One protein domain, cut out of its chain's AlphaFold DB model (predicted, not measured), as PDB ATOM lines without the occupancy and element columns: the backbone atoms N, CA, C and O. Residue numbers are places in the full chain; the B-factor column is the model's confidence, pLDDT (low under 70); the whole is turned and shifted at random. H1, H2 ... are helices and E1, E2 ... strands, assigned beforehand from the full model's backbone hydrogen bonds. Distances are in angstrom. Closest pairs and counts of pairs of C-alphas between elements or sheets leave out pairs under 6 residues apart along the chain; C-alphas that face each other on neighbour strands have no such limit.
ATOM      1  N   MET A  28      13.641 -56.327  59.430       79.94
ATOM      2  CA  MET A  28      12.806 -56.868  58.366       79.94
ATOM      3  C   MET A  28      12.042 -55.741  57.666       79.94
ATOM      4  O   MET A  28      11.381 -54.923  58.302       79.94
ATOM      5  N   LEU A  29      12.141 -55.694  56.338       82.69
ATOM      6  CA  LEU A  29      11.328 -54.805  55.518       82.69
ATOM      7  C   LEU A  29      10.009 -55.495  55.184       82.69
ATOM      8  O   LEU A  29       9.983 -56.592  54.630       82.69
ATOM      9  N   HIS A  30       8.911 -54.825  55.495       83.50
ATOM     10  CA  HIS A  30       7.570 -55.235  55.126       83.50
ATOM     11  C   HIS A  30       7.159 -54.561  53.822       83.50
ATOM     12  O   HIS A  30       7.395 -53.370  53.612       83.50
ATOM     13  N   LYS A  31       6.524 -55.349  52.957       84.75
ATOM     14  CA  LYS A  31       5.992 -54.908  51.673       84.75
ATOM     15  C   LYS A  31       4.593 -54.317  51.868       84.75
ATOM     16  O   LYS A  31       3.727 -54.952  52.466       84.75
ATOM     17  N   LEU A  32       4.387 -53.118  51.344       85.12
ATOM     18  CA  LEU A  32       3.118 -52.402  51.294       85.12
ATOM     19  C   LEU A  32       2.780 -52.152  49.830       85.12
ATOM     20  O   LEU A  32       3.642 -51.726  49.065       85.12
ATOM     21  N   GLU A  33       1.543 -52.421  49.438       84.69
ATOM     22  CA  GLU A  33       1.108 -52.295  48.049       84.69
ATOM     23  C   GLU A  33      -0.110 -51.386  47.956       84.69
ATOM     24  O   GLU A  33      -1.034 -51.475  48.761       84.69
ATOM     25  N   PHE A  34      -0.103 -50.495  46.971       83.81
ATOM     26  CA  PHE A  34      -1.194 -49.569  46.716       83.81
ATOM     27  C   PHE A  34      -1.556 -49.608  45.239       83.81
ATOM     28  O   PHE A  34      -0.680 -49.465  44.390       83.81
ATOM     29  N   VAL A  35      -2.836 -49.797  44.929       84.69
ATOM     30  CA  VAL A  35      -3.347 -49.763  43.558       84.69
ATOM     31  C   VAL A  35      -4.014 -48.414  43.331       84.69
ATOM     32  O   VAL A  35      -4.973 -48.050  44.011       84.69
ATOM     33  N   LEU A  36      -3.479 -47.659  42.383       83.50
ATOM     34  CA  LEU A  36      -3.965 -46.343  42.007       83.50
ATOM     35  C   LEU A  36      -4.694 -46.445  40.678       83.50
ATOM     36  O   LEU A  36      -4.148 -46.979  39.718       83.50
ATOM     37  N   ASN A  37      -5.894 -45.884  40.623       82.94
ATOM     38  CA  ASN A  37      -6.678 -45.784  39.402       82.94
ATOM     39  C   ASN A  37      -6.678 -44.308  38.999       82.94
ATOM     40  O   ASN A  37      -7.197 -43.476  39.748       82.94
ATOM     41  N   ILE A  38      -6.044 -43.975  37.873       80.00
ATOM     42  CA  ILE A  38      -5.831 -42.597  37.406       80.00
ATOM     43  C   ILE A  38      -6.521 -42.416  36.048       80.00
ATOM     44  O   ILE A  38      -6.317 -43.219  35.148       80.00
ATOM     45  N   GLN A  39      -7.362 -41.387  35.907       82.38
ATOM     46  CA  GLN A  39      -8.109 -41.106  34.684       82.38
ATOM     47  C   GLN A  39      -7.166 -40.271  33.864       82.38
ATOM     48  O   GLN A  39      -6.865 -39.141  34.246       82.38
ATOM     49  N   GLU A  40      -6.703 -40.815  32.758       82.50
ATOM     50  CA  GLU A  40      -5.958 -40.027  31.806       82.50
ATOM     51  C   GLU A  40      -6.936 -39.188  30.982       82.50
ATOM     52  O   GLU A  40      -8.014 -39.654  30.604       82.50
ATOM     53  N   ILE A  41      -6.554 -37.935  30.738       79.31
ATOM     54  CA  ILE A  41      -7.246 -37.042  29.811       79.31
ATOM     55  C   ILE A  41      -6.259 -36.762  28.676       79.31
ATOM     56  O   ILE A  41      -5.132 -36.334  28.962       79.31
ATOM     57  N   PRO A  42      -6.663 -36.922  27.404       79.62
ATOM     58  CA  PRO A  42      -5.789 -36.678  26.266       79.62
ATOM     59  C   PRO A  42      -5.045 -35.339  26.344       79.62
ATOM     60  O   PRO A  42      -5.627 -34.280  26.600       79.62
ATOM     61  N   GLY A  43      -3.731 -35.395  26.136       78.75
ATOM     62  CA  GLY A  43      -2.821 -34.251  26.162       78.75
ATOM     63  C   GLY A  43      -2.570 -33.631  27.543       78.75
ATOM     64  O   GLY A  43      -1.913 -32.592  27.616       78.75
ATOM     65  N   LYS A  44      -3.087 -34.209  28.639       81.06
ATOM     66  CA  LYS A  44      -2.907 -33.671  30.002       81.06
ATOM     67  C   LYS A  44      -1.801 -34.349  30.805       81.06
ATOM     68  O   LYS A  44      -1.305 -33.717  31.741       81.06
ATOM     69  N   LYS A  45      -1.383 -35.566  30.437       83.62
ATOM     70  CA  LYS A  45      -0.292 -36.306  31.101       83.62
ATOM     71  C   LYS A  45      -0.519 -36.419  32.615       83.62
ATOM     72  O   LYS A  45       0.376 -36.176  33.424       83.62
ATOM     73  N   ILE A  46      -1.751 -36.726  33.002       81.00
ATOM     74  CA  ILE A  46      -2.230 -36.770  34.384       81.00
ATOM     75  C   ILE A  46      -1.419 -37.778  35.188       81.00
ATOM     76  O   ILE A  46      -0.872 -37.431  36.237       81.00
ATOM     77  N   THR A  47      -1.298 -38.999  34.669       81.69
ATOM     78  CA  THR A  47      -0.563 -40.084  35.319       81.69
ATOM     79  C   THR A  47       0.904 -39.715  35.521       81.69
ATOM     80  O   THR A  47       1.420 -39.826  36.631       81.69
ATOM     81  N   GLU A  48       1.571 -39.210  34.480       82.62
ATOM     82  CA  GLU A  48       2.981 -38.807  34.544       82.62
ATOM     83  C   GLU A  48       3.208 -37.712  35.599       82.62
ATOM     84  O   GLU A  48       4.122 -37.804  36.423       82.62
ATOM     85  N   ASN A  49       2.347 -36.689  35.613       82.50
ATOM     86  CA  ASN A  49       2.432 -35.580  36.560       82.50
ATOM     87  C   ASN A  49       2.194 -36.037  38.005       82.50
ATOM     88  O   ASN A  49       2.952 -35.652  38.899       82.50
ATOM     89  N   TYR A  50       1.192 -36.890  38.230       83.69
ATOM     90  CA  TYR A  50       0.912 -37.443  39.554       83.69
ATOM     91  C   TYR A  50       2.081 -38.295  40.067       83.69
ATOM     92  O   TYR A  50       2.529 -38.120  41.200       83.69
ATOM     93  N   LEU A  51       2.640 -39.172  39.227       85.12
ATOM     94  CA  LEU A  51       3.779 -40.012  39.607       85.12
ATOM     95  C   LEU A  51       5.041 -39.199  39.889       85.12
ATOM     96  O   LEU A  51       5.801 -39.538  40.799       85.12
ATOM     97  N   LYS A  52       5.253 -38.099  39.163       83.81
ATOM     98  CA  LYS A  52       6.342 -37.158  39.441       83.81
ATOM     99  C   LYS A  52       6.201 -36.528  40.827       83.81
ATOM    100  O   LYS A  52       7.177 -36.481  41.576       83.81
ATOM    101  N   GLU A  53       5.005 -36.064  41.187       85.25
ATOM    102  CA  GLU A  53       4.746 -35.502  42.517       85.25
ATOM    103  C   GLU A  53       4.900 -36.561  43.615       85.25
ATOM    104  O   GLU A  53       5.598 -36.331  44.608       85.25
ATOM    105  N   LEU A  54       4.307 -37.739  43.412       86.19
ATOM    106  CA  LEU A  54       4.404 -38.865  44.335       86.19
ATOM    107  C   LEU A  54       5.865 -39.262  44.581       86.19
ATOM    108  O   LEU A  54       6.270 -39.428  45.731       86.19
ATOM    109  N   SER A  55       6.680 -39.338  43.526       86.81
ATOM    110  CA  SER A  55       8.122 -39.599  43.636       86.81
ATOM    111  C   SER A  55       8.823 -38.539  44.480       86.81
ATOM    112  O   SER A  55       9.654 -38.871  45.321       86.81
ATOM    113  N   GLY A  56       8.462 -37.263  44.316       83.31
ATOM    114  CA  GLY A  56       8.970 -36.175  45.152       83.31
ATOM    115  C   GLY A  56       8.665 -36.387  46.639       83.31
ATOM    116  O   GLY A  56       9.569 -36.303  47.472       83.31
ATOM    117  N   LYS A  57       7.415 -36.738  46.973       88.19
ATOM    118  CA  LYS A  57       6.995 -37.043  48.353       88.19
ATOM    119  C   LYS A  57       7.745 -38.255  48.923       88.19
ATOM    120  O   LYS A  57       8.255 -38.199  50.042       88.19
ATOM    121  N   LEU A  58       7.848 -39.341  48.155       88.50
ATOM    122  CA  LEU A  58       8.509 -40.576  48.585       88.50
ATOM    123  C   LEU A  58      10.030 -40.408  48.724       88.50
ATOM    124  O   LEU A  58      10.616 -40.934  49.669       88.50
ATOM    125  N   ASN A  59      10.668 -39.618  47.858       88.44
ATOM    126  CA  ASN A  59      12.084 -39.264  47.990       88.44
ATOM    127  C   ASN A  59      12.346 -38.428  49.247       88.44
ATOM    128  O   ASN A  59      13.271 -38.743  49.993       88.44
ATOM    129  N   ALA A  60      11.492 -37.447  49.552       90.88
ATOM    130  CA  ALA A  60      11.602 -36.670  50.790       90.88
ATOM    131  C   ALA A  60      11.466 -37.549  52.051       90.88
ATOM    132  O   ALA A  60      12.090 -37.287  53.082       90.88
ATOM    133  N   ILE A  61      10.665 -38.618  51.983       90.44
ATOM    134  CA  ILE A  61      10.586 -39.628  53.045       90.44
ATOM    135  C   ILE A  61      11.873 -40.463  53.100       90.44
ATOM    136  O   ILE A  61      12.409 -40.668  54.190       90.44
ATOM    137  N   LYS A  62      12.388 -40.918  51.952       88.00
ATOM    138  CA  LYS A  62      13.623 -41.713  51.846       88.00
ATOM    139  C   LYS A  62      14.846 -40.971  52.391       88.00
ATOM    140  O   LYS A  62      15.655 -41.578  53.083       88.00
ATOM    141  N   GLU A  63      14.949 -39.661  52.175       89.38
ATOM    142  CA  GLU A  63      16.008 -38.822  52.759       89.38
ATOM    143  C   GLU A  63      16.005 -38.865  54.296       89.38
ATOM    144  O   GLU A  63      17.057 -38.944  54.927       89.38
ATOM    145  N   LYS A  64      14.816 -38.869  54.913       92.50
ATOM    146  CA  LYS A  64      14.655 -38.969  56.375       92.50
ATOM    147  C   LYS A  64      14.787 -40.406  56.883       92.50
ATOM    148  O   LYS A  64      15.138 -40.631  58.041       92.50
ATOM    149  N   LYS A  65      14.439 -41.382  56.045       89.44
ATOM    150  CA  LYS A  65      14.358 -42.812  56.365       89.44
ATOM    151  C   LYS A  65      14.995 -43.619  55.230       89.44
ATOM    152  O   LYS A  65      14.269 -44.160  54.398       89.44
ATOM    153  N   PRO A  66      16.332 -43.773  55.225       85.50
ATOM    154  CA  PRO A  66      17.064 -44.389  54.109       85.50
ATOM    155  C   PRO A  66      16.698 -45.849  53.818       85.50
ATOM    156  O   PRO A  66      16.963 -46.349  52.731       85.50
ATOM    157  N   TYR A  67      16.088 -46.538  54.787       83.75
ATOM    158  CA  TYR A  67      15.589 -47.903  54.619       83.75
ATOM    159  C   TYR A  67      14.291 -47.981  53.804       83.75
ATOM    160  O   TYR A  67      13.902 -49.079  53.418       83.75
ATOM    161  N   ILE A  68      13.600 -46.856  53.584       85.38
ATOM    162  CA  ILE A  68      12.391 -46.828  52.765       85.38
ATOM    163  C   ILE A  68      12.789 -46.913  51.302       85.38
ATOM    164  O   ILE A  68      13.607 -46.139  50.801       85.38
ATOM    165  N   GLN A  69      12.159 -47.851  50.611       86.56
ATOM    166  CA  GLN A  69      12.316 -48.040  49.180       86.56
ATOM    167  C   GLN A  69      10.953 -48.171  48.533       86.56
ATOM    168  O   GLN A  69       9.997 -48.595  49.180       86.56
ATOM    169  N   TYR A  70      10.852 -47.785  47.268       87.62
ATOM    170  CA  TYR A  70       9.595 -47.840  46.546       87.62
ATOM    171  C   TYR A  70       9.817 -48.089  45.057       87.62
ATOM    172  O   TYR A  70      10.885 -47.794  44.523       87.62
ATOM    173  N   ASN A  71       8.795 -48.624  44.401       87.56
ATOM    174  CA  ASN A  71       8.699 -48.750  42.952       87.56
ATOM    175  C   ASN A  71       7.232 -48.560  42.531       87.56
ATOM    176  O   ASN A  71       6.325 -48.776  43.335       87.56
ATOM    177  N   TYR A  72       6.997 -48.176  41.280       86.50
ATOM    178  CA  TYR A  72       5.683 -48.221  40.654       86.50
ATOM    179  C   TYR A  72       5.741 -48.938  39.307       86.50
ATOM    180  O   TYR A  72       6.732 -48.851  38.589       86.50
ATOM    181  N   ARG A  73       4.660 -49.630  38.946       82.44
ATOM    182  CA  ARG A  73       4.489 -50.229  37.617       82.44
ATOM    183  C   ARG A  73       3.055 -50.068  37.140       82.44
ATOM    184  O   ARG A  73       2.131 -50.126  37.953       82.44
ATOM    185  N   VAL A  74       2.872 -49.902  35.833       82.25
ATOM    186  CA  VAL A  74       1.546 -50.030  35.218       82.25
ATOM    187  C   VAL A  74       1.122 -51.491  35.327       82.25
ATOM    188  O   VAL A  74       1.927 -52.390  35.087       82.25
ATOM    189  N   VAL A  75      -0.120 -51.723  35.726       78.12
ATOM    190  CA  VAL A  75      -0.717 -53.054  35.813       78.12
ATOM    191  C   VAL A  75      -1.968 -53.111  34.947       78.12
ATOM    192  O   VAL A  75      -2.630 -52.101  34.720       78.12
ATOM    193  N   THR A  76      -2.273 -54.291  34.427       71.19
ATOM    194  CA  THR A  76      -3.484 -54.544  33.643       71.19
ATOM    195  C   THR A  76      -4.603 -55.078  34.532       71.19
ATOM    196  O   THR A  76      -4.343 -55.589  35.619       71.19
ATOM    197  N   ASP A  77      -5.855 -55.022  34.073       57.84
ATOM    198  CA  ASP A  77      -7.000 -55.576  34.816       57.84
ATOM    199  C   ASP A  77      -6.825 -57.055  35.193       57.84
ATOM    200  O   ASP A  77      -7.277 -57.481  36.258       57.84
ATOM    201  N   THR A  78      -6.111 -57.826  34.371       51.84
ATOM    202  CA  THR A  78      -5.736 -59.219  34.653       51.84
ATOM    203  C   THR A  78      -4.748 -59.351  35.814       51.84
ATOM    204  O   THR A  78      -4.856 -60.283  36.606       51.84
ATOM    205  N   ASP A  79      -3.842 -58.386  35.991       51.75
ATOM    206  CA  ASP A  79      -2.955 -58.324  37.163       51.75
ATOM    207  C   ASP A  79      -3.719 -57.898  38.434       51.75
ATOM    208  O   ASP A  79      -3.273 -58.131  39.561       51.75
ATOM    209  N   ILE A  80      -4.887 -57.268  38.260       52.84
ATOM    210  CA  ILE A  80      -5.776 -56.804  39.333       52.84
ATOM    211  C   ILE A  80      -6.803 -57.881  39.714       52.84
ATOM    212  O   ILE A  80      -7.263 -57.887  40.854       52.84
ATOM    213  N   GLU A  81      -7.146 -58.831  38.835       46.53
ATOM    214  CA  GLU A  81      -8.082 -59.931  39.145       46.53
ATOM    215  C   GLU A  81      -7.611 -60.814  40.306       46.53
ATOM    216  O   GLU A  81      -8.433 -61.231  41.123       46.53
ATOM    217  N   TYR A  82      -6.298 -60.982  40.479       42.59
ATOM    218  CA  TYR A  82      -5.720 -61.639  41.658       42.59
ATOM    219  C   TYR A  82      -5.926 -60.825  42.958       42.59
ATOM    220  O   TYR A  82      -5.937 -61.376  44.056       42.59
ATOM    221  N   ASN A  83      -6.174 -59.513  42.843       42.88
ATOM    222  CA  ASN A  83      -6.368 -58.571  43.953       42.88
ATOM    223  C   ASN A  83      -7.841 -58.184  44.202       42.88
ATOM    224  O   ASN A  83      -8.165 -57.652  45.266       42.88
ATOM    225  N   LYS A  84      -8.764 -58.509  43.282       37.41
ATOM    226  CA  LYS A  84     -10.222 -58.345  43.477       37.41
ATOM    227  C   LYS A  84     -10.795 -59.283  44.549       37.41
ATOM    228  O   LYS A  84     -11.888 -59.029  45.046       37.41
ATOM    229  N   MET A  85     -10.052 -60.315  44.961       35.59
ATOM    230  CA  MET A  85     -10.406 -61.176  46.098       35.59
ATOM    231  C   MET A  85     -10.082 -60.557  47.476       35.59
ATOM    232  O   MET A  85     -10.520 -61.100  48.486       35.59
ATOM    233  N   MET A  86      -9.366 -59.421  47.545       38.25
ATOM    234  CA  MET A  86      -8.983 -58.767  48.816       38.25
ATOM    235  C   MET A  86      -9.370 -57.279  48.935       38.25
ATOM    236  O   MET A  86      -9.136 -56.670  49.977       38.25
ATOM    237  N   GLY A  87      -9.996 -56.690  47.914       34.06
ATOM    238  CA  GLY A  87     -10.456 -55.298  47.920       34.06
ATOM    239  C   GLY A  87     -11.930 -55.209  47.548       34.06
ATOM    240  O   GLY A  87     -12.278 -55.207  46.370       34.06
ATOM    241  N   ASP A 219      19.090 -52.525  45.491       45.69
ATOM    242  CA  ASP A 219      19.936 -51.478  44.911       45.69
ATOM    243  C   ASP A 219      19.624 -51.214  43.423       45.69
ATOM    244  O   ASP A 219      20.075 -50.220  42.857       45.69
ATOM    245  N   ASN A 220      18.793 -52.064  42.804       46.78
ATOM    246  CA  ASN A 220      18.514 -52.079  41.365       46.78
ATOM    247  C   ASN A 220      17.021 -51.935  41.017       46.78
ATOM    248  O   ASN A 220      16.595 -52.380  39.950       46.78
ATOM    249  N   LEU A 221      16.204 -51.311  41.876       55.84
ATOM    250  CA  LEU A 221      14.833 -50.922  41.515       55.84
ATOM    251  C   LEU A 221      14.872 -49.802  40.459       55.84
ATOM    252  O   LEU A 221      14.702 -48.622  40.759       55.84
ATOM    253  N   VAL A 222      15.145 -50.181  39.210       51.72
ATOM    254  CA  VAL A 222      15.067 -49.294  38.055       51.72
ATOM    255  C   VAL A 222      13.596 -48.996  37.824       51.72
ATOM    256  O   VAL A 222      12.805 -49.864  37.459       51.72
ATOM    257  N   GLN A 223      13.237 -47.752  38.091       62.72
ATOM    258  CA  GLN A 223      11.909 -47.244  37.836       62.72
ATOM    259  C   GLN A 223      11.798 -46.926  36.350       62.72
ATOM    260  O   GLN A 223      12.387 -45.957  35.869       62.72
ATOM    261  N   GLU A 224      11.077 -47.766  35.613       61.66
ATOM    262  CA  GLU A 224      10.817 -47.480  34.211       61.66
ATOM    263  C   GLU A 224       9.946 -46.217  34.109       61.66
ATOM    264  O   GLU A 224       8.944 -46.090  34.829       61.66
ATOM    265  N   PRO A 225      10.324 -45.243  33.261       67.94
ATOM    266  CA  PRO A 225       9.483 -44.086  33.025       67.94
ATOM    267  C   PRO A 225       8.177 -44.565  32.392       67.94
ATOM    268  O   PRO A 225       8.172 -45.174  31.324       67.94
ATOM    269  N   ILE A 226       7.064 -44.284  33.063       75.62
ATOM    270  CA  ILE A 226       5.739 -44.553  32.515       75.62
ATOM    271  C   ILE A 226       5.473 -43.475  31.472       75.62
ATOM    272  O   ILE A 226       5.354 -42.302  31.818       75.62
ATOM    273  N   VAL A 227       5.433 -43.881  30.205       77.81
ATOM    274  CA  VAL A 227       5.123 -43.014  29.064       77.81
ATOM    275  C   VAL A 227       3.804 -43.481  28.476       77.81
ATOM    276  O   VAL A 227       3.688 -44.623  28.031       77.81
ATOM    277  N   LEU A 228       2.810 -42.600  28.496       80.94
ATOM    278  CA  LEU A 228       1.506 -42.849  27.887       80.94
ATOM    279  C   LEU A 228       1.421 -42.119  26.544       80.94
ATOM    280  O   LEU A 228       2.062 -41.086  26.348       80.94
ATOM    281  N   ASP A 229       0.633 -42.658  25.612       80.00
ATOM    282  CA  ASP A 229       0.305 -41.942  24.374       80.00
ATOM    283  C   ASP A 229      -0.488 -40.675  24.730       80.00
ATOM    284  O   ASP A 229      -1.435 -40.736  25.515       80.00
ATOM    285  N   ASP A 230      -0.143 -39.533  24.128       79.81
ATOM    286  CA  ASP A 230      -0.851 -38.262  24.333       79.81
ATOM    287  C   ASP A 230      -2.347 -38.354  23.977       79.81
ATOM    288  O   ASP A 230      -3.143 -37.516  24.403       79.81
ATOM    289  N   LYS A 231      -2.743 -39.355  23.185       82.06
ATOM    290  CA  LYS A 231      -4.131 -39.616  22.787       82.06
ATOM    291  C   LYS A 231      -4.861 -40.594  23.703       82.06
ATOM    292  O   LYS A 231      -6.036 -40.857  23.455       82.06
ATOM    293  N   TYR A 232      -4.185 -41.174  24.691       79.12
ATOM    294  CA  TYR A 232      -4.807 -42.138  25.585       79.12
ATOM    295  C   TYR A 232      -5.893 -41.454  26.431       79.12
ATOM    296  O   TYR A 232      -5.648 -40.447  27.094       79.12
ATOM    297  N   ASP A 233      -7.099 -42.017  26.372       73.81
ATOM    298  CA  ASP A 233      -8.281 -41.598  27.123       73.81
ATOM    299  C   ASP A 233      -8.826 -42.836  27.838       73.81
ATOM    300  O   ASP A 233      -9.440 -43.712  27.222       73.81
ATOM    301  N   GLY A 234      -8.490 -42.987  29.116       76.81
ATOM    302  CA  GLY A 234      -8.784 -44.211  29.849       76.81
ATOM    303  C   GLY A 234      -8.252 -44.214  31.272       76.81
ATOM    304  O   GLY A 234      -7.578 -43.285  31.713       76.81
ATOM    305  N   VAL A 235      -8.571 -45.283  31.998       78.62
ATOM    306  CA  VAL A 235      -8.082 -45.493  33.359       78.62
ATOM    307  C   VAL A 235      -6.756 -46.239  33.316       78.62
ATOM    308  O   VAL A 235      -6.676 -47.362  32.827       78.62
ATOM    309  N   VAL A 236      -5.725 -45.623  33.881       79.56
ATOM    310  CA  VAL A 236      -4.419 -46.237  34.095       79.56
ATOM    311  C   VAL A 236      -4.367 -46.785  35.511       79.56
ATOM    312  O   VAL A 236      -4.601 -46.059  36.482       79.56
ATOM    313  N   HIS A 237      -4.027 -48.063  35.632       83.62
ATOM    314  CA  HIS A 237      -3.833 -48.711  36.919       83.62
ATOM    315  C   HIS A 237      -2.346 -48.766  37.254       83.62
ATOM    316  O   HIS A 237      -1.552 -49.347  36.513       83.62
ATOM    317  N   ILE A 238      -1.960 -48.169  38.379       84.12
ATOM    318  CA  ILE A 238      -0.580 -48.158  38.862       84.12
ATOM    319  C   ILE A 238      -0.492 -48.932  40.169       84.12
ATOM    320  O   ILE A 238      -1.152 -48.586  41.145       84.12
ATOM    321  N   LEU A 239       0.374 -49.940  40.216       85.50
ATOM    322  CA  LEU A 239       0.758 -50.590  41.462       85.50
ATOM    323  C   LEU A 239       1.984 -49.885  42.035       85.50
ATOM    324  O   LEU A 239       3.056 -49.928  41.435       85.50
ATOM    325  N   VAL A 240       1.831 -49.274  43.204       87.06
ATOM    326  CA  VAL A 240       2.917 -48.705  44.002       87.06
ATOM    327  C   VAL A 240       3.297 -49.710  45.079       87.06
ATOM    328  O   VAL A 240       2.468 -50.087  45.904       87.06
ATOM    329  N   THR A 241       4.555 -50.125  45.100       86.88
ATOM    330  CA  THR A 241       5.105 -51.000  46.136       86.88
ATOM    331  C   THR A 241       6.072 -50.204  46.996       86.88
ATOM    332  O   THR A 241       6.981 -49.571  46.468       86.88
ATOM    333  N   ILE A 242       5.897 -50.249  48.314       88.31
ATOM    334  CA  ILE A 242       6.756 -49.591  49.299       88.31
ATOM    335  C   ILE A 242       7.289 -50.636  50.276       88.31
ATOM    336  O   ILE A 242       6.541 -51.477  50.764       88.31
ATOM    337  N   TYR A 243       8.574 -50.552  50.594       87.31
ATOM    338  CA  TYR A 243       9.238 -51.382  51.590       87.31
ATOM    339  C   TYR A 243       9.561 -50.538  52.825       87.31
ATOM    340  O   TYR A 243      10.235 -49.513  52.727       87.31
ATOM    341  N   ASP A 244       9.063 -50.955  53.989       87.00
ATOM    342  CA  ASP A 244       9.188 -50.227  55.255       87.00
ATOM    343  C   ASP A 244       9.417 -51.197  56.422       87.00
ATOM    344  O   ASP A 244       8.806 -52.256  56.488       87.00
ATOM    345  N   LYS A 245      10.264 -50.827  57.387       83.62
ATOM    346  CA  LYS A 245      10.499 -51.613  58.610       83.62
ATOM    347  C   LYS A 245       9.291 -51.655  59.541       83.62
ATOM    348  O   LYS A 245       9.176 -52.540  60.381       83.62
ATOM    349  N   LYS A 246       8.393 -50.669  59.462       77.62
ATOM    350  CA  LYS A 246       7.180 -50.687  60.282       77.62
ATOM    351  C   LYS A 246       6.170 -51.642  59.672       77.62
ATOM    352  O   LYS A 246       5.675 -51.397  58.575       77.62
ATOM    353  N   ARG A 247       5.798 -52.663  60.444       65.31
ATOM    354  CA  ARG A 247       4.658 -53.524  60.145       65.31
ATOM    355  C   ARG A 247       3.389 -52.678  60.173       65.31
ATOM    356  O   ARG A 247       2.824 -52.387  61.226       65.31
ATOM    357  N   VAL A 248       2.978 -52.222  59.004       61.19
ATOM    358  CA  VAL A 248       1.595 -51.832  58.763       61.19
ATOM    359  C   VAL A 248       0.937 -53.103  58.253       61.19
ATOM    360  O   VAL A 248       1.554 -53.832  57.478       61.19
ATOM    361  N   PHE A 249      -0.251 -53.428  58.758       55.34
ATOM    362  CA  PHE A 249      -1.021 -54.565  58.262       55.34
ATOM    363  C   PHE A 249      -0.972 -54.589  56.728       55.34
ATOM    364  O   PHE A 249      -1.116 -53.536  56.104       55.34
ATOM    365  N   SER A 250      -0.705 -55.764  56.155       55.22
ATOM    366  CA  SER A 250      -0.552 -56.011  54.720       55.22
ATOM    367  C   SER A 250      -1.887 -55.829  53.997       55.22
ATOM    368  O   SER A 250      -2.523 -56.785  53.569       55.22
ATOM    369  N   TYR A 251      -2.337 -54.580  53.928       57.81
ATOM    370  CA  TYR A 251      -3.499 -54.152  53.178       57.81
ATOM    371  C   TYR A 251      -3.030 -53.575  51.853       57.81
ATOM    372  O   TYR A 251      -2.168 -52.695  51.822       57.81
ATOM    373  N   ILE A 252      -3.644 -54.052  50.774       62.59
ATOM    374  CA  ILE A 252      -3.603 -53.357  49.495       62.59
ATOM    375  C   ILE A 252      -4.474 -52.109  49.646       62.59
ATOM    376  O   ILE A 252      -5.668 -52.205  49.932       62.59
ATOM    377  N   GLY A 253      -3.860 -50.936  49.538       68.50
ATOM    378  CA  GLY A 253      -4.538 -49.650  49.687       68.50
ATOM    379  C   GLY A 253      -4.860 -48.983  48.351       68.50
ATOM    380  O   GLY A 253      -4.255 -49.289  47.332       68.50
ATOM    381  N   GLY A 254      -5.796 -48.039  48.349       77.31
ATOM    382  CA  GLY A 254      -5.968 -47.084  47.256       77.31
ATOM    383  C   GLY A 254      -5.152 -45.810  47.483       77.31
ATOM    384  O   GLY A 254      -4.321 -45.724  48.393       77.31
ATOM    385  N   VAL A 255      -5.445 -44.775  46.691       78.75
ATOM    386  CA  VAL A 255      -4.778 -43.463  46.782       78.75
ATOM    387  C   VAL A 255      -4.866 -42.846  48.183       78.75
ATOM    388  O   VAL A 255      -3.891 -42.287  48.675       78.75
ATOM    389  N   TYR A 256      -5.993 -43.014  48.881       77.94
ATOM    390  CA  TYR A 256      -6.177 -42.474  50.230       77.94
ATOM    391  C   TYR A 256      -5.265 -43.133  51.257       77.94
ATOM    392  O   TYR A 256      -4.675 -42.453  52.089       77.94
ATOM    393  N   GLN A 257      -5.138 -44.457  51.204       81.38
ATOM    394  CA  GLN A 257      -4.268 -45.200  52.105       81.38
ATOM    395  C   GLN A 257      -2.800 -44.852  51.846       81.38
ATOM    396  O   GLN A 257      -2.033 -44.760  52.804       81.38
ATOM    397  N   LEU A 258      -2.428 -44.622  50.582       84.75
ATOM    398  CA  LEU A 258      -1.089 -44.176  50.212       84.75
ATOM    399  C   LEU A 258      -0.791 -42.779  50.768       84.75
ATOM    400  O   LEU A 258       0.189 -42.613  51.488       84.75
ATOM    401  N   GLU A 259      -1.645 -41.791  50.498       82.44
ATOM    402  CA  GLU A 259      -1.453 -40.420  50.997       82.44
ATOM    403  C   GLU A 259      -1.452 -40.384  52.532       82.44
ATOM    404  O   GLU A 259      -0.574 -39.784  53.147       82.44
ATOM    405  N   TYR A 260      -2.351 -41.127  53.178       83.25
ATOM    406  CA  TYR A 260      -2.365 -41.256  54.634       83.25
ATOM    407  C   TYR A 260      -1.092 -41.898  55.194       83.25
ATOM    408  O   TYR A 260      -0.601 -41.515  56.261       83.25
ATOM    409  N   TRP A 261      -0.551 -42.901  54.497       87.56
ATOM    410  CA  TRP A 261       0.727 -43.496  54.860       87.56
ATOM    411  C   TRP A 261       1.850 -42.460  54.743       87.56
ATOM    412  O   TRP A 261       2.626 -42.336  55.689       87.56
ATOM    413  N   ILE A 262       1.888 -41.677  53.655       87.56
ATOM    414  CA  ILE A 262       2.876 -40.611  53.408       87.56
ATOM    415  C   ILE A 262       2.822 -39.550  54.512       87.56
ATOM    416  O   ILE A 262       3.852 -39.238  55.103       87.56
ATOM    417  N   GLU A 263       1.635 -39.039  54.848       87.62
ATOM    418  CA  GLU A 263       1.445 -37.997  55.872       87.62
ATOM    419  C   GLU A 263       1.939 -38.409  57.267       87.62
ATOM    420  O   GLU A 263       2.248 -37.566  58.110       87.62
ATOM    421  N   ARG A 264       2.017 -39.717  57.534       86.38
ATOM    422  CA  ARG A 264       2.466 -40.275  58.815       86.38
ATOM    423  C   ARG A 264       3.966 -40.572  58.876       86.38
ATOM    424  O   ARG A 264       4.424 -41.096  59.901       86.38
ATOM    425  N   LYS A 265       4.731 -40.310  57.813       85.50
ATOM    426  CA  LYS A 265       6.175 -40.586  57.763       85.50
ATOM    427  C   LYS A 265       7.030 -39.349  57.976       85.50
ATOM    428  O   LYS A 265       8.048 -39.561  58.678       85.50
TER     429      LYS A 265
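This is residues 28 to 87 and 219 to 265 of the 265 residues of an uncharacterized protein of viral metagenome (UniProt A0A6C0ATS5). A twisted sheet of three strands makes a wall, and two helices cover one face of it: the long H1 runs along the edge strand E2, and the shorter H3 lies slantwise over E1. The small H2 only grazes the sheet, and a long stretch with no named element, residues 219 to 233, leads from the cut into E3. The printed part has 107 residues, with elements in the order E1, H1, E2, H2, E3, H3; the sheet runs E1, E3, E2 and is antiparallel throughout. The class is mixed, helices and strands, in two layers, H1 and H3 on one face of the sheet. The whole is compact, with a radius of gyration of the C-alphas of 14.1 A and spans of 42 by 33 by 26 A.

The inner strand of the sheet is E3, residues 234 to 244. On one side is E1, residues 30 to 40, antiparallel at 161 degrees, with N 34 and O 240 within hydrogen-bond range at 2.8 A. On the other side is E2, residues 69 to 75, antiparallel at 156 degrees, with N 241 and O 71 within range at 2.8 A. H1, residues 46 to 64, is on the sheet at a height of 9.0 A, over E2 and along the strands, at 9 degrees to E2 on the local plane; the closest C-alphas of the two are those of Lys 62 and Gln 69, 7.0 A apart. E1, H1 and E2 form a split strand-helix-strand unit, two strands that run the same way with E3 between them, and its crossover is right-handed. H3, residues 255 to 263, is on the same face at a height of 9.7 A, over E1 and only just over E3, where 3 of its C-alphas fall; it runs slantwise to the strands, at 47 degrees to E1 on the local plane. The closest C-alphas of H3 and E1 are those of Val 255 and Leu 36, 5.6 A apart. H1, with residues 57 to 61 alone, only just touches H3, with 3 pairs of C-alphas within 8 A, the closest Leu 58 and Ile 262 at 7.4 A; they run the same way at a shallow tilt of 29 degrees. H2, residues 77 to 81, grazes the sheet with residues 77 to 80 and is apart from H1 and H3. Every O i to N i+4 pair is within hydrogen-bond range in H2 and H3, and 14 of 15 in H1.

E1 begins at C-alpha 30 (7.570, -55.235, 55.126) and is 31.0 A long; E3 is 31.7 A and E2 19.3 A. H1 begins at C-alpha 46 (-2.230, -36.770, 34.384) and is 27.8 A long. H3, 12.3 A, ends at C-alpha 263 (1.445, -37.997, 55.872).

The C-alphas farthest apart, those of Met 28 and Lys 231, are 43.0 A apart. Residues 88 to 218 are not printed, and C-alphas 87 and 219 are 30.8 A apart across the cut. Of the links printed whole, E3 to H3 is short and the others are tight; in that short link, residues 252 to 253 pair parallel with residues 33 to 34 of E1. Mean pLDDT of the printed part is 76.2, and it is under 70 at residues 77 to 87, 219 to 225 and 247 to 253.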